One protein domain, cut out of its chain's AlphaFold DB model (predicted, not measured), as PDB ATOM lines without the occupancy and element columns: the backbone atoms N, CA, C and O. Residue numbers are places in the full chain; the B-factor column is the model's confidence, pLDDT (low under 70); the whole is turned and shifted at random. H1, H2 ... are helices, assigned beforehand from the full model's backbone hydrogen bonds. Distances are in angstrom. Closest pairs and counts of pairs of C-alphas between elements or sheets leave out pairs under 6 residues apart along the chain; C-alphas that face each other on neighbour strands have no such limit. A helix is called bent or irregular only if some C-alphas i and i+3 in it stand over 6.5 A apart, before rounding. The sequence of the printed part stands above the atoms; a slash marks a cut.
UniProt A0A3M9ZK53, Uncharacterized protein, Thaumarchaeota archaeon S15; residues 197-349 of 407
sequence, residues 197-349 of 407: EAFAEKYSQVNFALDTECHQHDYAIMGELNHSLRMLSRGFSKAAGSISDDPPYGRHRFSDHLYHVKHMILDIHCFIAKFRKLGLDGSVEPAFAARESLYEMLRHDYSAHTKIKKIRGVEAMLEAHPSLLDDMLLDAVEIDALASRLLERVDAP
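What this domain is: This is residues 197 to 349 of the 407 residues of an uncharacterized protein of Thaumarchaeota archaeon S15 (UniProt A0A3M9ZK53). A long helical hairpin, H2 with the bent helix H3, has H7 slanting across its H2 and H3b part, and these three make a loose-angled bundle. The arm H3a and the last residues of H2 reach beyond H7; H1 packs on H7, H5 on H3b, and the short H4 touches both H3b and H7. The printed part has 153 residues with seven named helices, H1 to H7 in order, and no named strand: the class is all helix. It is compact, with a radius of gyration of the C-alphas of 17.0 A and spans of 52 by 37 by 22 A.

How they stand to each other: H1, residues 197 to 204, touches H7, residues 324 to 347, with residues 333 to 341 of H7 alone, at a steep tilt of 41 degrees; the closest C-alphas, of Ala 200 and Ala 337, are 5.1 A apart. H2, residues 212 to 241, touches H7 at a steep tilt of 39 degrees, opposite ways, closest at C-alphas 226 and 336, 5.8 A. H2 is irregular, C-alphas 214 and 217 being 8.3 A apart, and has a kink of 33 degrees near residue 219. H3, residues 247 to 277, was assigned as one helix by its hydrogen bonds but is bent, with C-alphas 259 and 262 6.6 A apart; its arms are H3a, residues 247 to 259, and H3b, residues 262 to 277. H2 and H3a form a hairpin at a shallow tilt of 9 degrees, closest at C-alphas 236 and 257, 5.4 A. H3b touches H2 at a shallow tilt of 26 degrees, opposite ways, with C-alphas 225 and 267 closest at 5.9 A. H3b touches H7 at a steep tilt of 45 degrees, closest at C-alphas 268 and 332, 7.3 A. H4, residues 287 to 290, touches H7, with C-alphas 288 and 331 closest at 5.1 A, and only just touches H3b, with 3 pairs of C-alphas within 8 A, closest at C-alphas 272 and 289, 5.9 A. H5, residues 292 to 303, touches H3b at a steep tilt of 46 degrees, closest at C-alphas 269 and 295, 5.6 A. H6, residues 314 to 320, is close to but not clearly touching H3a, at 6.5 A between C-alphas 258 and 314. Every O i to N i+4 pair is within hydrogen-bond range in H1, H3b, H5, H6 and H7, against 24 of 26 in H2 and 3 of 9 in H3a, where 5 of 10 O i to N i+3 pairs are; H4 is too short for an i+4 pair.

Where its parts are: H1 begins at C-alpha 197 (98.382, 333.458, 257.090). H2 is 40.1 A long, H3a 21.0 A, H3b 22.9 A and H5 15.8 A. H7, 32.7 A long, ends at C-alpha 347 (80.334, 333.252, 268.961).

The domain as a whole: The C-alphas of Glu 213 and Pro 247 are the two farthest apart, 55.5 A. The printed part has no cut and no long link; residues 304 to 309 stand free. Its mean pLDDT is 74.2, and residue 235 and residues 237 to 258, 301 to 316 and 345 to 349 are under 70.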
ATOM      1  N   GLU A 197      99.194 334.392 257.871       73.31
ATOM      2  CA  GLU A 197      98.382 333.458 257.090       73.31
ATOM      3  C   GLU A 197      98.714 332.022 257.498       73.31
ATOM      4  O   GLU A 197      97.803 331.259 257.816       73.31
ATOM      5  N   ALA A 198     100.001 331.704 257.668       78.62
ATOM      6  CA  ALA A 198     100.438 330.399 258.163       78.62
ATOM      7  C   ALA A 198      99.854 330.050 259.547       78.62
ATOM      8  O   ALA A 198      99.425 328.917 259.780       78.62
ATOM      9  N   PHE A 199      99.796 331.010 260.480       75.50
ATOM     10  CA  PHE A 199      99.185 330.775 261.794       75.50
ATOM     11  C   PHE A 199      97.663 330.615 261.712       75.50
ATOM     12  O   PHE A 199      97.108 329.750 262.391       75.50
ATOM     13  N   ALA A 200      96.978 331.397 260.874       74.69
ATOM     14  CA  ALA A 200      95.541 331.237 260.662       74.69
ATOM     15  C   ALA A 200      95.210 329.849 260.083       74.69
ATOM     16  O   ALA A 200      94.319 329.164 260.589       74.69
ATOM     17  N   GLU A 201      95.970 329.391 259.085       80.88
ATOM     18  CA  GLU A 201      95.825 328.054 258.504       80.88
ATOM     19  C   GLU A 201      96.062 326.951 259.542       80.88
ATOM     20  O   GLU A 201      95.224 326.051 259.668       80.88
ATOM     21  N   LYS A 202      97.134 327.064 260.345       81.06
ATOM     22  CA  LYS A 202      97.496 326.107 261.408       81.06
ATOM     23  C   LYS A 202      96.336 325.825 262.368       81.06
ATOM     24  O   LYS A 202      96.116 324.668 262.724       81.06
ATOM     25  N   TYR A 203      95.593 326.853 262.784       81.50
ATOM     26  CA  TYR A 203      94.499 326.703 263.756       81.50
ATOM     27  C   TYR A 203      93.109 326.570 263.131       81.50
ATOM     28  O   TYR A 203      92.168 326.212 263.837       81.50
ATOM     29  N   SER A 204      92.959 326.784 261.821       78.81
ATOM     30  CA  SER A 204      91.657 326.758 261.133       78.81
ATOM     31  C   SER A 204      90.868 325.454 261.335       78.81
ATOM     32  O   SER A 204      89.644 325.476 261.471       78.81
ATOM     33  N   GLN A 205      91.565 324.316 261.408       77.38
ATOM     34  CA  GLN A 205      90.965 322.982 261.542       77.38
ATOM     35  C   GLN A 205      90.792 322.527 262.994       77.38
ATOM     36  O   GLN A 205      90.232 321.462 263.253       77.38
ATOM     37  N   VAL A 206      91.266 323.315 263.960       79.56
ATOM     38  CA  VAL A 206      91.213 322.938 265.370       79.56
ATOM     39  C   VAL A 206      89.778 323.047 265.863       79.56
ATOM     40  O   VAL A 206      89.095 324.060 265.660       79.56
ATOM     41  N   ASN A 207      89.316 321.977 266.506       77.88
ATOM     42  CA  ASN A 207      87.993 321.902 267.095       77.88
ATOM     43  C   ASN A 207      88.100 321.805 268.616       77.88
ATOM     44  O   ASN A 207      88.375 320.739 269.159       77.88
ATOM     45  N   PHE A 208      87.865 322.926 269.292       79.12
ATOM     46  CA  PHE A 208      87.843 322.968 270.747       79.12
ATOM     47  C   PHE A 208      86.550 322.350 271.291       79.12
ATOM     48  O   PHE A 208      85.447 322.670 270.828       79.12
ATOM     49  N   ALA A 209      86.694 321.489 272.299       77.06
ATOM     50  CA  ALA A 209      85.594 321.076 273.159       77.06
ATOM     51  C   ALA A 209      85.373 322.179 274.206       77.06
ATOM     52  O   ALA A 209      86.142 322.300 275.154       77.06
ATOM     53  N   LEU A 210      84.368 323.027 273.984       77.44
ATOM     54  CA  LEU A 210      84.098 324.182 274.838       77.44
ATOM     55  C   LEU A 210      83.083 323.838 275.925       77.44
ATOM     56  O   LEU A 210      81.984 323.380 275.621       77.44
ATOM     57  N   ASP A 211      83.426 324.146 277.171       79.38
ATOM     58  CA  ASP A 211      82.483 324.204 278.292       79.38
ATOM     59  C   ASP A 211      82.159 325.672 278.612       79.38
ATOM     60  O   ASP A 211      82.779 326.316 279.463       79.38
ATOM     61  N   THR A 212      81.230 326.247 277.848       70.75
ATOM     62  CA  THR A 212      80.839 327.657 277.986       70.75
ATOM     63  C   THR A 212      80.036 327.933 279.253       70.75
ATOM     64  O   THR A 212      80.054 329.066 279.723       70.75
ATOM     65  N   GLU A 213      79.364 326.934 279.834       73.75
ATOM     66  CA  GLU A 213      78.579 327.104 281.064       73.75
ATOM     67  C   GLU A 213      79.482 327.331 282.281       73.75
ATOM     68  O   GLU A 213      79.184 328.176 283.127       73.75
ATOM     69  N   CYS A 214      80.618 326.627 282.350       78.50
ATOM     70  CA  CYS A 214      81.562 326.771 283.457       78.50
ATOM     71  C   CYS A 214      82.555 327.930 283.261       78.50
ATOM     72  O   CYS A 214      82.973 328.576 284.227       78.50
ATOM     73  N   HIS A 215      82.940 328.215 282.012       81.38
ATOM     74  CA  HIS A 215      84.133 329.015 281.724       81.38
ATOM     75  C   HIS A 215      83.905 330.311 280.933       81.38
ATOM     76  O   HIS A 215      84.873 330.943 280.507       81.38
ATOM     77  N   GLN A 216      82.658 330.773 280.784       79.06
ATOM     78  CA  GLN A 216      82.321 331.996 280.034       79.06
ATOM     79  C   GLN A 216      83.201 333.209 280.388       79.06
ATOM     80  O   GLN A 216      83.649 333.944 279.509       79.06
ATOM     81  N   HIS A 217      83.480 333.413 281.676       80.44
ATOM     82  CA  HIS A 217      84.309 334.524 282.144       80.44
ATOM     83  C   HIS A 217      85.775 334.410 281.692       80.44
ATOM     84  O   HIS A 217      86.378 335.404 281.291       80.44
ATOM     85  N   ASP A 218      86.348 333.205 281.722       83.69
ATOM     86  CA  ASP A 218      87.729 332.979 281.293       83.69
ATOM     87  C   ASP A 218      87.869 333.134 279.766       83.69
ATOM     88  O   ASP A 218      88.849 333.727 279.314       83.69
ATOM     89  N   TYR A 219      86.869 332.706 278.981       80.56
ATOM     90  CA  TYR A 219      86.827 332.954 277.533       80.56
ATOM     91  C   TYR A 219      86.757 334.450 277.200       80.56
ATOM     92  O   TYR A 219      87.499 334.921 276.338       80.56
ATOM     93  N   ALA A 220      85.933 335.217 277.923       78.56
ATOM     94  CA  ALA A 220      85.860 336.668 277.752       78.56
ATOM     95  C   ALA A 220      87.220 337.337 278.016       78.56
ATOM     96  O   ALA A 220      87.694 338.135 277.208       78.56
ATOM     97  N   ILE A 221      87.904 336.946 279.097       82.06
ATOM     98  CA  ILE A 221      89.249 337.449 279.409       82.06
ATOM     99  C   ILE A 221      90.258 337.074 278.316       82.06
ATOM    100  O   ILE A 221      91.104 337.895 277.970       82.06
ATOM    101  N   MET A 222      90.188 335.873 277.734       84.81
ATOM    102  CA  MET A 222      91.054 335.513 276.603       84.81
ATOM    103  C   MET A 222      90.821 336.417 275.385       84.81
ATOM    104  O   MET A 222      91.792 336.814 274.740       84.81
ATOM    105  N   GLY A 223      89.573 336.801 275.104       81.38
ATOM    106  CA  GLY A 223      89.257 337.781 274.060       81.38
ATOM    107  C   GLY A 223      89.813 339.177 274.360       81.38
ATOM    108  O   GLY A 223      90.433 339.803 273.497       81.38
ATOM    109  N   GLU A 224      89.688 339.639 275.605       83.75
ATOM    110  CA  GLU A 224      90.280 340.901 276.066       83.75
ATOM    111  C   GLU A 224      91.811 340.899 275.950       83.75
ATOM    112  O   GLU A 224      92.403 341.881 275.493       83.75
ATOM    113  N   LEU A 225      92.458 339.791 276.330       86.62
ATOM    114  CA  LEU A 225      93.902 339.594 276.202       86.62
ATOM    115  C   LEU A 225      94.333 339.572 274.734       86.62
ATOM    116  O   LEU A 225      95.317 340.231 274.398       86.62
ATOM    117  N   ASN A 226      93.582 338.909 273.848       84.75
ATOM    118  CA  ASN A 226      93.860 338.945 272.413       84.75
ATOM    119  C   ASN A 226      93.816 340.388 271.883       84.75
ATOM    120  O   ASN A 226      94.777 340.885 271.297       84.75
ATOM    121  N   HIS A 227      92.731 341.122 272.148       83.06
ATOM    122  CA  HIS A 227      92.620 342.523 271.735       83.06
ATOM    123  C   HIS A 227      93.745 343.403 272.286       83.06
ATOM    124  O   HIS A 227      94.284 344.251 271.566       83.06
ATOM    125  N   SER A 228      94.130 343.167 273.537       85.75
ATOM    126  CA  SER A 228      95.268 343.814 274.176       85.75
ATOM    127  C   SER A 228      96.571 343.557 273.412       85.75
ATOM    128  O   SER A 228      97.248 344.504 273.007       85.75
ATOM    129  N   LEU A 229      96.884 342.294 273.114       86.00
ATOM    130  CA  LEU A 229      98.089 341.893 272.387       86.00
ATOM    131  C   LEU A 229      98.111 342.418 270.950       86.00
ATOM    132  O   LEU A 229      99.154 342.882 270.487       86.00
ATOM    133  N   ARG A 230      96.971 342.459 270.253       80.31
ATOM    134  CA  ARG A 230      96.862 343.099 268.928       80.31
ATOM    135  C   ARG A 230      97.157 344.594 268.987       80.31
ATOM    136  O   ARG A 230      97.821 345.132 268.100       80.31
ATOM    137  N   MET A 231      96.666 345.284 270.018       80.62
ATOM    138  CA  MET A 231      96.935 346.708 270.205       80.62
ATOM    139  C   MET A 231      98.414 346.958 270.523       80.62
ATOM    140  O   MET A 231      99.016 347.846 269.922       80.62
ATOM    141  N   LEU A 232      98.996 346.171 271.432       83.19
ATOM    142  CA  LEU A 232     100.398 346.281 271.835       83.19
ATOM    143  C   LEU A 232     101.354 345.953 270.681       83.19
ATOM    144  O   LEU A 232     102.244 346.749 270.396       83.19
ATOM    145  N   SER A 233     101.132 344.845 269.970       77.62
ATOM    146  CA  SER A 233     101.948 344.444 268.814       77.62
ATOM    147  C   SER A 233     101.847 345.448 267.666       77.62
ATOM    148  O   SER A 233     102.866 345.854 267.117       77.62
ATOM    149  N   ARG A 234     100.644 345.950 267.338       74.81
ATOM    150  CA  ARG A 234     100.478 347.002 266.319       74.81
ATOM    151  C   ARG A 234     101.142 348.314 266.740       74.81
ATOM    152  O   ARG A 234     101.717 348.985 265.886       74.81
ATOM    153  N   GLY A 235     101.038 348.694 268.014       68.88
ATOM    154  CA  GLY A 235     101.730 349.861 268.571       68.88
ATOM    155  C   GLY A 235     103.244 349.732 268.417       68.88
ATOM    156  O   GLY A 235     103.882 350.619 267.854       68.88
ATOM    157  N   PHE A 236     103.780 348.571 268.796       72.62
ATOM    158  CA  PHE A 236     105.188 348.226 268.642       72.62
ATOM    159  C   PHE A 236     105.643 348.280 267.176       72.62
ATOM    160  O   PHE A 236     106.542 349.049 266.850       72.62
ATOM    161  N   SER A 237     104.999 347.541 266.265       68.62
ATOM    162  CA  SER A 237     105.394 347.479 264.847       68.62
ATOM    163  C   SER A 237     105.325 348.832 264.138       68.62
ATOM    164  O   SER A 237     106.167 349.130 263.295       68.62
ATOM    165  N   LYS A 238     104.339 349.675 264.467       63.97
ATOM    166  CA  LYS A 238     104.241 351.028 263.896       63.97
ATOM    167  C   LYS A 238     105.338 351.950 264.387       63.97
ATOM    168  O   LYS A 238     105.879 352.713 263.591       63.97
ATOM    169  N   ALA A 239     105.649 351.890 265.680       62.03
ATOM    170  CA  ALA A 239     106.791 352.610 266.208       62.03
ATOM    171  C   ALA A 239     108.057 352.162 265.453       62.03
ATOM    172  O   ALA A 239     108.808 353.019 264.978       62.03
ATOM    173  N   ALA A 240     108.196 350.846 265.228       60.69
ATOM    174  CA  ALA A 240     109.350 350.196 264.595       60.69
ATOM    175  C   ALA A 240     109.552 350.630 263.141       60.69
ATOM    176  O   ALA A 240     110.647 351.022 262.749       60.69
ATOM    177  N   GLY A 241     108.470 350.675 262.363       54.59
ATOM    178  CA  GLY A 241     108.492 351.170 260.985       54.59
ATOM    179  C   GLY A 241     108.689 352.685 260.853       54.59
ATOM    180  O   GLY A 241     108.879 353.175 259.744       54.59
ATOM    181  N   SER A 242     108.637 353.446 261.953       52.44
ATOM    182  CA  SER A 242     108.866 354.896 261.929       52.44
ATOM    183  C   SER A 242     110.343 355.280 262.062       52.44
ATOM    184  O   SER A 242     110.664 356.459 261.907       52.44
ATOM    185  N   ILE A 243     111.236 354.332 262.368       52.50
ATOM    186  CA  ILE A 243     112.671 354.577 262.546       52.50
ATOM    187  C   ILE A 243     113.245 355.136 261.235       52.50
ATOM    188  O   ILE A 243     113.315 354.441 260.229       52.50
ATOM    189  N   SER A 244     113.611 356.421 261.232       44.50
ATOM    190  CA  SER A 244     114.361 357.024 260.128       44.50
ATOM    191  C   SER A 244     115.807 356.536 260.170       44.50
ATOM    192  O   SER A 244     116.346 356.412 261.268       44.50
ATOM    193  N   ASP A 245     116.457 356.407 259.013       46.69
ATOM    194  CA  ASP A 245     117.881 356.039 258.847       46.69
ATOM    195  C   ASP A 245     118.893 357.010 259.506       46.69
ATOM    196  O   ASP A 245     120.100 356.905 259.300       46.69
ATOM    197  N   ASP A 246     118.420 357.975 260.296       44.03
ATOM    198  CA  ASP A 246     119.232 358.994 260.949       44.03
ATOM    199  C   ASP A 246     119.766 358.474 262.314       44.03
ATOM    200  O   ASP A 246     118.982 358.295 263.262       44.03
ATOM    201  N   PRO A 247     121.084 358.213 262.458       41.28
ATOM    202  CA  PRO A 247     121.661 357.428 263.560       41.28
ATOM    203  C   PRO A 247     121.403 357.920 265.000       41.28
ATOM    204  O   PRO A 247     121.243 357.077 265.886       41.28
ATOM    205  N   PRO A 248     121.351 359.234 265.310       37.78
ATOM    206  CA  PRO A 248     121.044 359.675 266.672       37.78
ATOM    207  C   PRO A 248     119.544 359.583 267.006       37.78
ATOM    208  O   PRO A 248     119.187 359.477 268.179       37.78
ATOM    209  N   TYR A 249     118.662 359.565 265.999       34.69
ATOM    210  CA  TYR A 249     117.207 359.542 266.187       34.69
ATOM    211  C   TYR A 249     116.629 358.124 266.277       34.69
ATOM    212  O   TYR A 249     115.628 357.926 266.968       34.69
ATOM    213  N   GLY A 250     117.263 357.124 265.653       37.97
ATOM    214  CA  GLY A 250     116.843 355.719 265.767       37.97
ATOM    215  C   GLY A 250     116.914 355.174 267.201       37.97
ATOM    216  O   GLY A 250     115.993 354.494 267.654       37.97
ATOM    217  N   ARG A 251     117.942 355.572 267.966       40.91
ATOM    218  CA  ARG A 251     118.145 355.156 269.369       40.91
ATOM    219  C   ARG A 251     117.089 355.700 270.331       40.91
ATOM    220  O   ARG A 251     116.660 354.990 271.233       40.91
ATOM    221  N   HIS A 252     116.639 356.940 270.127       39.44
ATOM    222  CA  HIS A 252     115.545 357.528 270.909       39.44
ATOM    223  C   HIS A 252     114.185 356.932 270.556       39.44
ATOM    224  O   HIS A 252     113.318 356.818 271.417       39.44
ATOM    225  N   ARG A 253     114.005 356.491 269.309       45.78
ATOM    226  CA  ARG A 253     112.768 355.830 268.911       45.78
ATOM    227  C   ARG A 253     112.673 354.440 269.510       45.78
ATOM    228  O   ARG A 253     111.636 354.159 270.082       45.78
ATOM    229  N   PHE A 254     113.724 353.615 269.494       45.09
ATOM    230  CA  PHE A 254     113.674 352.274 270.099       45.09
ATOM    231  C   PHE A 254     113.214 352.294 271.572       45.09
ATOM    232  O   PHE A 254     112.371 351.480 271.947       45.09
ATOM    233  N   SER A 255     113.634 353.284 272.377       50.69
ATOM    234  CA  SER A 255     113.110 353.462 273.746       50.69
ATOM    235  C   SER A 255     111.591 353.659 273.811       50.69
ATOM    236  O   SER A 255     110.961 353.186 274.755       50.69
ATOM    237  N   ASP A 256     110.981 354.258 272.784       51.88
ATOM    238  CA  ASP A 256     109.528 354.419 272.703       51.88
ATOM    239  C   ASP A 256     108.778 353.113 272.395       51.88
ATOM    240  O   ASP A 256     107.575 353.010 272.626       51.88
ATOM    241  N   HIS A 257     109.481 352.081 271.917       59.84
ATOM    242  CA  HIS A 257     108.897 350.779 271.573       59.84
ATOM    243  C   HIS A 257     108.860 349.848 272.789       59.84
ATOM    244  O   HIS A 257     108.015 348.954 272.885       59.84
ATOM    245  N   LEU A 258     109.746 350.087 273.761       64.31
ATOM    246  CA  LEU A 258     109.896 349.283 274.974       64.31
ATOM    247  C   LEU A 258     108.702 349.404 275.935       64.31
ATOM    248  O   LEU A 258     108.511 348.531 276.783       64.31
ATOM    249  N   TYR A 259     107.847 350.425 275.786       72.38
ATOM    250  CA  TYR A 259     106.650 350.593 276.622       72.38
ATOM    251  C   TYR A 259     105.611 349.480 276.417       72.38
ATOM    252  O   TYR A 259     104.818 349.210 277.318       72.38
ATOM    253  N   HIS A 260     105.620 348.807 275.261       78.25
ATOM    254  CA  HIS A 260     104.693 347.713 274.966       78.25
ATOM    255  C   HIS A 260     105.185 346.355 275.477       78.25
ATOM    256  O   HIS A 260     104.367 345.528 275.874       78.25
ATOM    257  N   VAL A 261     106.504 346.143 275.530       81.12
ATOM    258  CA  VAL A 261     107.139 344.853 275.858       81.12
ATOM    259  C   VAL A 261     106.687 344.316 277.213       81.12
ATOM    260  O   VAL A 261     106.192 343.193 277.299       81.12
ATOM    261  N   LYS A 262     106.769 345.141 278.263       84.62
ATOM    262  CA  LYS A 262     106.341 344.772 279.622       84.62
ATOM    263  C   LYS A 262     104.906 344.239 279.654       84.62
ATOM    264  O   LYS A 262     104.605 343.276 280.355       84.62
ATOM    265  N   HIS A 263     104.010 344.893 278.922       87.38
ATOM    266  CA  HIS A 263     102.600 344.533 278.907       87.38
ATOM    267  C   HIS A 263     102.316 343.326 278.008       87.38
ATOM    268  O   HIS A 263     101.443 342.537 278.353       87.38
ATOM    269  N   MET A 264     103.083 343.130 276.927       89.75
ATOM    270  CA  MET A 264     103.004 341.911 276.112       89.75
ATOM    271  C   MET A 264     103.415 340.684 276.925       89.75
ATOM    272  O   MET A 264     102.672 339.714 276.946       89.75
ATOM    273  N   ILE A 265     104.516 340.754 277.682       89.75
ATOM    274  CA  ILE A 265     104.950 339.676 278.593       89.75
ATOM    275  C   ILE A 265     103.831 339.309 279.570       89.75
ATOM    276  O   ILE A 265     103.509 338.136 279.755       89.75
ATOM    277  N   LEU A 266     103.221 340.324 280.189       89.81
ATOM    278  CA  LEU A 266     102.139 340.125 281.145       89.81
ATOM    279  C   LEU A 266     100.924 339.453 280.496       89.81
ATOM    280  O   LEU A 266     100.387 338.498 281.057       89.81
ATOM    281  N   ASP A 267     100.496 339.951 279.339       91.81
ATOM    282  CA  ASP A 267      99.288 339.478 278.671       91.81
ATOM    283  C   ASP A 267      99.484 338.099 278.022       91.81
ATOM    284  O   ASP A 267      98.573 337.280 278.110       91.81
ATOM    285  N   ILE A 268     100.671 337.789 277.478       94.19
ATOM    286  CA  ILE A 268     101.023 336.445 276.982       94.19
ATOM    287  C   ILE A 268     101.015 335.439 278.138       94.19
ATOM    288  O   ILE A 268     100.350 334.409 278.051       94.19
ATOM    289  N   HIS A 269     101.684 335.752 279.254       92.88
ATOM    290  CA  HIS A 269     101.688 334.881 280.433       92.88
ATOM    291  C   HIS A 269     100.269 334.609 280.952       92.88
ATOM    292  O   HIS A 269      99.904 333.477 281.267       92.88
ATOM    293  N   CYS A 270      99.444 335.654 281.044       91.62
ATOM    294  CA  CYS A 270      98.044 335.521 281.436       91.62
ATOM    295  C   CYS A 270      97.246 334.660 280.456       91.62
ATOM    296  O   CYS A 270      96.444 333.835 280.892       91.62
ATOM    297  N   PHE A 271      97.472 334.827 279.153       92.81
ATOM    298  CA  PHE A 271      96.803 334.032 278.133       92.81
ATOM    299  C   PHE A 271      97.147 332.548 278.278       92.81
ATOM    300  O   PHE A 271      96.239 331.723 278.286       92.81
ATOM    301  N   ILE A 272      98.425 332.209 278.491       93.56
ATOM    302  CA  ILE A 272      98.866 330.827 278.739       93.56
ATOM    303  C   ILE A 272      98.165 330.233 279.964       93.56
ATOM    304  O   ILE A 272      97.624 329.129 279.894       93.56
ATOM    305  N   ALA A 273      98.124 330.980 281.070       91.62
ATOM    306  CA  ALA A 273      97.481 330.523 282.295       91.62
ATOM    307  C   ALA A 273      95.986 330.221 282.081       91.62
ATOM    308  O   ALA A 273      95.486 329.206 282.570       91.62
ATOM    309  N   LYS A 274      95.268 331.060 281.320       90.06
ATOM    310  CA  LYS A 274      93.864 330.803 280.949       90.06
ATOM    311  C   LYS A 274      93.729 329.615 280.006       90.06
ATOM    312  O   LYS A 274      92.911 328.740 280.262       90.06
ATOM    313  N   PHE A 275      94.561 329.555 278.973       90.94
ATOM    314  CA  PHE A 275      94.575 328.476 277.990       90.94
ATOM    315  C   PHE A 275      94.708 327.096 278.657       90.94
ATOM    316  O   PHE A 275      93.923 326.195 278.370       90.94
ATOM    317  N   ARG A 276      95.624 326.959 279.624       90.62
ATOM    318  CA  ARG A 276      95.796 325.721 280.403       90.62
ATOM    319  C   ARG A 276      94.684 325.474 281.412       90.62
ATOM    320  O   ARG A 276      94.242 324.342 281.563       90.62
ATOM    321  N   LYS A 277      94.197 326.519 282.093       89.69
ATOM    322  CA  LYS A 277      93.057 326.396 283.021       89.69
ATOM    323  C   LYS A 277      91.827 325.798 282.326       89.69
ATOM    324  O   LYS A 277      91.076 325.063 282.955       89.69
ATOM    325  N   LEU A 278      91.645 326.117 281.050       87.69
ATOM    326  CA  LEU A 278      90.552 325.631 280.212       87.69
ATOM    327  C   LEU A 278      90.812 324.247 279.592       87.69
ATOM    328  O   LEU A 278      89.952 323.744 278.877       87.69
ATOM    329  N   GLY A 279      91.982 323.638 279.826       86.69
ATOM    330  CA  GLY A 279      92.348 322.331 279.268       86.69
ATOM    331  C   GLY A 279      92.500 322.315 277.741       86.69
ATOM    332  O   GLY A 279      92.340 321.268 277.112       86.69
ATOM    333  N   LEU A 280      92.759 323.472 277.122       85.56
ATOM    334  CA  LEU A 280      92.860 323.596 275.661       85.56
ATOM    335  C   LEU A 280      94.193 323.062 275.109       85.56
ATOM    336  O   LEU A 280      94.294 322.771 273.916       85.56
ATOM    337  N   ASP A 281      95.193 322.890 275.972       82.69
ATOM    338  CA  ASP A 281      96.492 322.281 275.674       82.69
ATOM    339  C   ASP A 281      96.382 320.809 275.257       82.69
ATOM    340  O   ASP A 281      97.179 320.332 274.456       82.69
ATOM    341  N   GLY A 282      95.334 320.106 275.695       77.62
ATOM    342  CA  GLY A 282      95.024 318.763 275.197       77.62
ATOM    343  C   GLY A 282      94.568 318.721 273.731       77.62
ATOM    344  O   GLY A 282      94.545 317.647 273.134       77.62
ATOM    345  N   SER A 283      94.189 319.865 273.147       80.19
ATOM    346  CA  SER A 283      93.709 319.957 271.758       80.19
ATOM    347  C   SER A 283      94.787 320.429 270.780       80.19
ATOM    348  O   SER A 283      94.733 320.077 269.603       80.19
ATOM    349  N   VAL A 284      95.739 321.246 271.245       84.50
ATOM    350  CA  VAL A 284      96.830 321.817 270.442       84.50
ATOM    351  C   VAL A 284      98.052 322.125 271.302       84.50
ATOM    352  O   VAL A 284      97.917 322.578 272.434       84.50
ATOM    353  N   GLU A 285      99.241 322.001 270.709       87.25
ATOM    354  CA  GLU A 285     100.511 322.425 271.316       87.25
ATOM    355  C   GLU A 285     101.046 323.695 270.620       87.25
ATOM    356  O   GLU A 285     101.740 323.613 269.601       87.25
ATOM    357  N   PRO A 286     100.689 324.898 271.102       89.19
ATOM    358  CA  PRO A 286     101.209 326.146 270.554       89.19
ATOM    359  C   PRO A 286     102.628 326.443 271.064       89.19
ATOM    360  O   PRO A 286     102.981 326.098 272.195       89.19
ATOM    361  N   ALA A 287     103.433 327.137 270.255       89.44
ATOM    362  CA  ALA A 287     104.810 327.481 270.613       89.44
ATOM    363  C   ALA A 287     104.866 328.417 271.831       89.44
ATOM    364  O   ALA A 287     105.701 328.223 272.720       89.44
ATOM    365  N   PHE A 288     103.929 329.368 271.931       91.88
ATOM    366  CA  PHE A 288     103.852 330.279 273.074       91.88
ATOM    367  C   PHE A 288     103.721 329.537 274.420       91.88
ATOM    368  O   PHE A 288     104.284 329.972 275.425       91.88
ATOM    369  N   ALA A 289     103.028 328.389 274.465       91.62
ATOM    370  CA  ALA A 289     102.798 327.645 275.708       91.62
ATOM    371  C   ALA A 289     104.061 326.946 276.228       91.62
ATOM    372  O   ALA A 289     104.205 326.774 277.441       91.62
ATOM    373  N   ALA A 290     104.987 326.588 275.333       90.25
ATOM    374  CA  ALA A 290     106.291 326.039 275.700       90.25
ATOM    375  C   ALA A 290     107.210 327.098 276.341       90.25
ATOM    376  O   ALA A 290     108.109 326.754 277.109       90.25
ATOM    377  N   ARG A 291     106.965 328.389 276.068       91.81
ATOM    378  CA  ARG A 291     107.732 329.522 276.614       91.81
ATOM    379  C   ARG A 291     107.151 330.103 277.908       91.81
ATOM    380  O   ARG A 291     107.613 331.139 278.374       91.81
ATOM    381  N   GLU A 292     106.167 329.458 278.530       92.31
ATOM    382  CA  GLU A 292     105.533 329.968 279.756       92.31
ATOM    383  C   GLU A 292     106.535 330.285 280.872       92.31
ATOM    384  O   GLU A 292     106.482 331.371 281.442       92.31
ATOM    385  N   SER A 293     107.473 329.375 281.151       90.94
ATOM    386  CA  SER A 293     108.467 329.546 282.222       90.94
ATOM    387  C   SER A 293     109.366 330.765 282.001       90.94
ATOM    388  O   SER A 293     109.756 331.436 282.959       90.94
ATOM    389  N   LEU A 294     109.652 331.097 280.735       89.06
ATOM    390  CA  LEU A 294     110.335 332.331 280.364       89.06
ATOM    391  C   LEU A 294     109.463 333.534 280.738       89.06
ATOM    392  O   LEU A 294     109.924 334.417 281.454       89.06
ATOM    393  N   TYR A 295     108.199 333.562 280.312       90.31
ATOM    394  CA  TYR A 295     107.300 334.677 280.613       90.31
ATOM    395  C   TYR A 295     107.002 334.839 282.107       90.31
ATOM    396  O   TYR A 295     106.880 335.970 282.575       90.31
ATOM    397  N   GLU A 296     106.923 333.748 282.868       88.12
ATOM    398  CA  GLU A 296     106.764 333.768 284.325       88.12
ATOM    399  C   GLU A 296     107.978 334.423 284.994       88.12
ATOM    400  O   GLU A 296     107.829 335.352 285.793       88.12
ATOM    401  N   MET A 297     109.186 334.006 284.607       85.75
ATOM    402  CA  MET A 297     110.440 334.589 285.086       85.75
ATOM    403  C   MET A 297     110.529 336.085 284.752       85.75
ATOM    404  O   MET A 297     110.725 336.905 285.650       85.75
ATOM    405  N   LEU A 298     110.265 336.462 283.498       83.31
ATOM    406  CA  LEU A 298     110.289 337.860 283.061       83.31
ATOM    407  C   LEU A 298     109.240 338.710 283.790       83.31
ATOM    408  O   LEU A 298     109.506 339.830 284.225       83.31
ATOM    409  N   ARG A 299     108.030 338.177 283.968       79.69
ATOM    410  CA  ARG A 299     106.968 338.821 284.744       79.69
ATOM    411  C   ARG A 299     107.394 339.032 286.194       79.69
ATOM    412  O   ARG A 299     107.066 340.075 286.766       79.69
ATOM    413  N   HIS A 300     108.073 338.071 286.812       75.19
ATOM    414  CA  HIS A 300     108.618 338.239 288.156       75.19
ATOM    415  C   HIS A 300     109.654 339.355 288.204       75.19
ATOM    416  O   HIS A 300     109.559 340.194 289.096       75.19
ATOM    417  N   ASP A 301     110.528 339.457 287.209       67.62
ATOM    418  CA  ASP A 301     111.499 340.548 287.115       67.62
ATOM    419  C   ASP A 301     110.838 341.938 286.974       67.62
ATOM    420  O   ASP A 301     111.363 342.923 287.494       67.62
ATOM    421  N   TYR A 302     109.641 342.036 286.370       62.31
ATOM    422  CA  TYR A 302     108.863 343.290 286.306       62.31
ATOM    423  C   TYR A 302     107.974 343.572 287.522       62.31
ATOM    424  O   TYR A 302     107.756 344.731 287.885       62.31
ATOM    425  N   SER A 303     107.353 342.536 288.088       55.28
ATOM    426  CA  SER A 303     106.379 342.658 289.183       55.28
ATOM    427  C   SER A 303     107.065 342.768 290.539       55.28
ATOM    428  O   SER A 303     106.629 343.536 291.402       55.28
ATOM    429  N   ALA A 304     108.174 342.054 290.705       46.47
ATOM    430  CA  ALA A 304     109.140 342.305 291.742       46.47
ATOM    431  C   ALA A 304     110.179 343.261 291.163       46.47
ATOM    432  O   ALA A 304     111.144 342.835 290.546       46.47
ATOM    433  N   HIS A 305     110.018 344.558 291.437       50.31
ATOM    434  CA  HIS A 305     111.153 345.478 291.527       50.31
ATOM    435  C   HIS A 305     112.168 344.846 292.482       50.31
ATOM    436  O   HIS A 305     112.068 345.036 293.697       50.31
ATOM    437  N   THR A 306     113.060 344.003 291.960       44.19
ATOM    438  CA  THR A 306     113.895 343.030 292.674       44.19
ATOM    439  C   THR A 306     114.985 343.768 293.428       44.19
ATOM    440  O   THR A 306     116.168 343.655 293.148       44.19
ATOM    441  N   LYS A 307     114.567 344.544 294.433       46.16
ATOM    442  CA  LYS A 307     115.304 345.644 295.047       46.16
ATOM    443  C   LYS A 307     115.656 346.662 293.965       46.16
ATOM    444  O   LYS A 307     116.264 346.345 292.954       46.16
ATOM    445  N   ILE A 308     115.388 347.932 294.215       49.34
ATOM    446  CA  ILE A 308     115.877 349.019 293.355       49.34
ATOM    447  C   ILE A 308     117.407 348.963 293.116       49.34
ATOM    448  O   ILE A 308     117.916 349.566 292.192       49.34
ATOM    449  N   LYS A 309     118.127 348.116 293.858       44.38
ATOM    450  CA  LYS A 309     119.529 347.722 293.676       44.38
ATOM    451  C   LYS A 309     119.843 346.795 292.483       44.38
ATOM    452  O   LYS A 309     121.021 346.592 292.210       44.38
ATOM    453  N   LYS A 310     118.860 346.176 291.812       47.56
ATOM    454  CA  LYS A 310     119.075 345.224 290.693       47.56
ATOM    455  C   LYS A 310     118.191 345.487 289.471       47.56
ATOM    456  O   LYS A 310     117.941 344.562 288.706       47.56
ATOM    457  N   ILE A 311     117.698 346.713 289.294       46.59
ATOM    458  CA  ILE A 311     116.837 347.046 288.153       46.59
ATOM    459  C   ILE A 311     117.626 346.829 286.860       46.59
ATOM    460  O   ILE A 311     118.460 347.644 286.471       46.59
ATOM    461  N   ARG A 312     117.363 345.699 286.212       53.31
ATOM    462  CA  ARG A 312     117.637 345.475 284.803       53.31
ATOM    463  C   ARG A 312     116.372 345.939 284.090       53.31
ATOM    464  O   ARG A 312     115.326 345.321 284.254       53.31
ATOM    465  N   GLY A 313     116.446 347.092 283.429       60.16
ATOM    466  CA  GLY A 313     115.335 347.636 282.645       60.16
ATOM    467  C   GLY A 313     114.925 346.701 281.505       60.16
ATOM    468  O   GLY A 313     115.571 345.673 281.276       60.16
ATOM    469  N   VAL A 314     113.889 347.083 280.748       66.81
ATOM    470  CA  VAL A 314     113.437 346.326 279.558       66.81
ATOM    471  C   VAL A 314     114.619 346.011 278.631       66.81
ATOM    472  O   VAL A 314     114.721 344.918 278.091       66.81
ATOM    473  N   GLU A 315     115.562 346.940 278.518       65.00
ATOM    474  CA  GLU A 315     116.791 346.809 277.731       65.00
ATOM    475  C   GLU A 315     117.679 345.651 278.187       65.00
ATOM    476  O   GLU A 315     118.013 344.781 277.392       65.00
ATOM    477  N   ALA A 316     118.021 345.592 279.474       67.50
ATOM    478  CA  ALA A 316     118.901 344.556 280.013       67.50
ATOM    479  C   ALA A 316     118.272 343.153 279.930       67.50
ATOM    480  O   ALA A 316     118.978 342.146 279.888       67.50
ATOM    481  N   MET A 317     116.942 343.080 279.890       72.19
ATOM    482  CA  MET A 317     116.217 341.850 279.587       72.19
ATOM    483  C   MET A 317     116.361 341.462 278.112       72.19
ATOM    484  O   MET A 317     116.648 340.306 277.819       72.19
ATOM    485  N   LEU A 318     116.193 342.409 277.187       72.44
ATOM    486  CA  LEU A 318     116.392 342.157 275.758       72.44
ATOM    487  C   LEU A 318     117.845 341.778 275.433       72.44
ATOM    488  O   LEU A 318     118.079 340.920 274.590       72.44
ATOM    489  N   GLU A 319     118.823 342.346 276.142       72.06
ATOM    490  CA  GLU A 319     120.231 341.936 276.051       72.06
ATOM    491  C   GLU A 319     120.439 340.486 276.506       72.06
ATOM    492  O   GLU A 319     121.197 339.740 275.887       72.06
ATOM    493  N   ALA A 320     119.770 340.080 277.588       74.75
ATOM    494  CA  ALA A 320     119.841 338.717 278.107       74.75
ATOM    495  C   ALA A 320     119.070 337.708 277.236       74.75
ATOM    496  O   ALA A 320     119.405 336.523 277.236       74.75
ATOM    497  N   HIS A 321     118.067 338.174 276.487       77.94
ATOM    498  CA  HIS A 321     117.204 337.360 275.635       77.94
ATOM    499  C   HIS A 321     117.045 337.984 274.234       77.94
ATOM    500  O   HIS A 321     115.991 338.550 273.933       77.94
ATOM    501  N   PRO A 322     118.050 337.858 273.343       73.75
ATOM    502  CA  PRO A 322     118.046 338.538 272.044       73.75
ATOM    503  C   PRO A 322     116.881 338.163 271.116       73.75
ATOM    504  O   PRO A 322     116.475 338.985 270.302       73.75
ATOM    505  N   SER A 323     116.325 336.951 271.240       78.81
ATOM    506  CA  SER A 323     115.174 336.492 270.445       78.81
ATOM    507  C   SER A 323     113.817 336.888 271.031       78.81
ATOM    508  O   SER A 323     112.795 336.665 270.392       78.81
ATOM    509  N   LEU A 324     113.773 337.477 272.234       82.06
ATOM    510  CA  LEU A 324     112.528 337.672 272.981       82.06
ATOM    511  C   LEU A 324     111.509 338.535 272.233       82.06
ATOM    512  O   LEU A 324     110.315 338.266 272.314       82.06
ATOM    513  N   LEU A 325     111.955 339.571 271.517       79.38
ATOM    514  CA  LEU A 325     111.051 340.415 270.727       79.38
ATOM    515  C   LEU A 325     110.393 339.627 269.597       79.38
ATOM    516  O   LEU A 325     109.175 339.699 269.446       79.38
ATOM    517  N   ASP A 326     111.184 338.867 268.846       78.88
ATOM    518  CA  ASP A 326     110.693 338.049 267.737       78.88
ATOM    519  C   ASP A 326     109.752 336.962 268.259       78.88
ATOM    520  O   ASP A 326     108.633 336.823 267.767       78.88
ATOM    521  N   ASP A 327     110.161 336.264 269.322       86.62
ATOM    522  CA  ASP A 327     109.364 335.238 269.990       86.62
ATOM    523  C   ASP A 327     108.019 335.799 270.478       86.62
ATOM    524  O   ASP A 327     106.979 335.213 270.200       86.62
ATOM    525  N   MET A 328     108.002 336.966 271.131       87.00
ATOM    526  CA  MET A 328     106.760 337.602 271.592       87.00
ATOM    527  C   MET A 328     105.837 338.026 270.452       87.00
ATOM    528  O   MET A 328     104.618 337.977 270.604       87.00
ATOM    529  N   LEU A 329     106.386 338.510 269.337       84.12
ATOM    530  CA  LEU A 329     105.575 338.931 268.195       84.12
ATOM    531  C   LEU A 329     104.986 337.730 267.460       84.12
ATOM    532  O   LEU A 329     103.819 337.784 267.068       84.12
ATOM    533  N   LEU A 330     105.759 336.650 267.323       85.38
ATOM    534  CA  LEU A 330     105.257 335.364 266.848       85.38
ATOM    535  C   LEU A 330     104.168 334.837 267.786       85.38
ATOM    536  O   LEU A 330     103.088 334.490 267.319       85.38
ATOM    537  N   ASP A 331     104.402 334.880 269.097       91.06
ATOM    538  CA  ASP A 331     103.445 334.427 270.106       91.06
ATOM    539  C   ASP A 331     102.167 335.267 270.093       91.06
ATOM    540  O   ASP A 331     101.076 334.718 270.183       91.06
ATOM    541  N   ALA A 332     102.259 336.586 269.907       87.31
ATOM    542  CA  ALA A 332     101.088 337.450 269.784       87.31
ATOM    543  C   ALA A 332     100.244 337.122 268.540       87.31
ATOM    544  O   ALA A 332      99.019 337.217 268.595       87.31
ATOM    545  N   VAL A 333     100.874 336.734 267.427       83.81
ATOM    546  CA  VAL A 333     100.162 336.317 266.207       83.81
ATOM    547  C   VAL A 333      99.591 334.905 266.343       83.81
ATOM    548  O   VAL A 333      98.450 334.677 265.945       83.81
ATOM    549  N   GLU A 334     100.336 333.979 266.946       88.12
ATOM    550  CA  GLU A 334      99.864 332.625 267.248       88.12
ATOM    551  C   GLU A 334      98.658 332.669 268.204       88.12
ATOM    552  O   GLU A 334      97.649 332.001 267.969       88.12
ATOM    553  N   ILE A 335      98.717 333.527 269.229       90.06
ATOM    554  CA  ILE A 335      97.609 333.815 270.146       90.06
ATOM    555  C   ILE A 335      96.428 334.449 269.405       90.06
ATOM    556  O   ILE A 335      95.301 334.032 269.651       90.06
ATOM    557  N   ASP A 336      96.638 335.408 268.493       84.75
ATOM    558  CA  ASP A 336      95.538 336.015 267.723       84.75
ATOM    559  C   ASP A 336      94.803 334.974 266.879       84.75
ATOM    560  O   ASP A 336      93.573 334.928 266.896       84.75
ATOM    561  N   ALA A 337      95.539 334.098 266.190       81.62
ATOM    562  CA  ALA A 337      94.958 333.029 265.384       81.62
ATOM    563  C   ALA A 337      94.173 332.030 266.250       81.62
ATOM    564  O   ALA A 337      93.017 331.718 265.953       81.62
ATOM    565  N   LEU A 338      94.766 331.576 267.359       86.50
ATOM    566  CA  LEU A 338      94.136 330.619 268.267       86.50
ATOM    567  C   LEU A 338      92.912 331.219 268.968       86.50
ATOM    568  O   LEU A 338      91.860 330.585 269.024       86.50
ATOM    569  N   ALA A 339      93.030 332.441 269.485       82.62
ATOM    570  CA  ALA A 339      91.951 333.132 270.176       82.62
ATOM    571  C   ALA A 339      90.819 333.486 269.216       82.62
ATOM    572  O   ALA A 339      89.663 333.322 269.579       82.62
ATOM    573  N   SER A 340      91.124 333.918 267.989       79.38
ATOM    574  CA  SER A 340      90.097 334.176 266.973       79.38
ATOM    575  C   SER A 340      89.320 332.900 266.655       79.38
ATOM    576  O   SER A 340      88.094 332.920 266.669       79.38
ATOM    577  N   ARG A 341      90.012 331.764 266.489       80.19
ATOM    578  CA  ARG A 341      89.357 330.468 266.281       80.19
ATOM    579  C   ARG A 341      88.507 330.033 267.477       80.19
ATOM    580  O   ARG A 341      87.419 329.487 267.306       80.19
ATOM    581  N   LEU A 342      89.015 330.243 268.688       76.00
ATOM    582  CA  LEU A 342      88.299 329.948 269.925       76.00
ATOM    583  C   LEU A 342      87.027 330.799 270.034       76.00
ATOM    584  O   LEU A 342      85.958 330.259 270.298       76.00
ATOM    585  N   LEU A 343      87.134 332.104 269.776       72.88
ATOM    586  CA  LEU A 343      86.020 333.050 269.823       72.88
ATOM    587  C   LEU A 343      84.989 332.772 268.730       72.88
ATOM    588  O   LEU A 343      83.815 332.736 269.045       72.88
ATOM    589  N   GLU A 344      85.378 332.434 267.497       72.19
ATOM    590  CA  GLU A 344      84.432 331.970 266.461       72.19
ATOM    591  C   GLU A 344      83.570 330.790 266.931       72.19
ATOM    592  O   GLU A 344      82.407 330.666 266.554       72.19
ATOM    593  N   ARG A 345      84.146 329.891 267.735       68.31
ATOM    594  CA  ARG A 345      83.446 328.722 268.280       68.31
ATOM    595  C   ARG A 345      82.553 329.082 269.465       68.31
ATOM    596  O   ARG A 345      81.533 328.421 269.645       68.31
ATOM    597  N   VAL A 346      82.922 330.102 270.237       64.31
ATOM    598  CA  VAL A 346      82.078 330.687 271.290       64.31
ATOM    599  C   VAL A 346      80.933 331.519 270.678       64.31
ATOM    600  O   VAL A 346      79.820 331.467 271.193       64.31
ATOM    601  N   ASP A 347      81.180 332.201 269.551       56.53
ATOM    602  CA  ASP A 347      80.334 333.252 268.961       56.53
ATOM    603  C   ASP A 347      79.589 332.849 267.664       56.53
ATOM    604  O   ASP A 347      78.993 333.708 267.016       56.53
ATOM    605  N   ALA A 348      79.589 331.582 267.226       34.12
ATOM    606  CA  ALA A 348      78.891 331.183 265.989       34.12
ATOM    607  C   ALA A 348      77.357 331.466 266.063       34.12
ATOM    608  O   ALA A 348      76.712 331.008 267.009       34.12
ATOM    609  N   PRO A 349      76.738 332.187 265.092       41.91
ATOM    610  CA  PRO A 349      75.934 333.382 265.415       41.91
ATOM    611  C   PRO A 349      74.448 333.308 264.948       41.91
ATOM    612  O   PRO A 349      73.973 332.251 264.534       41.91
TER     613      PRO A 349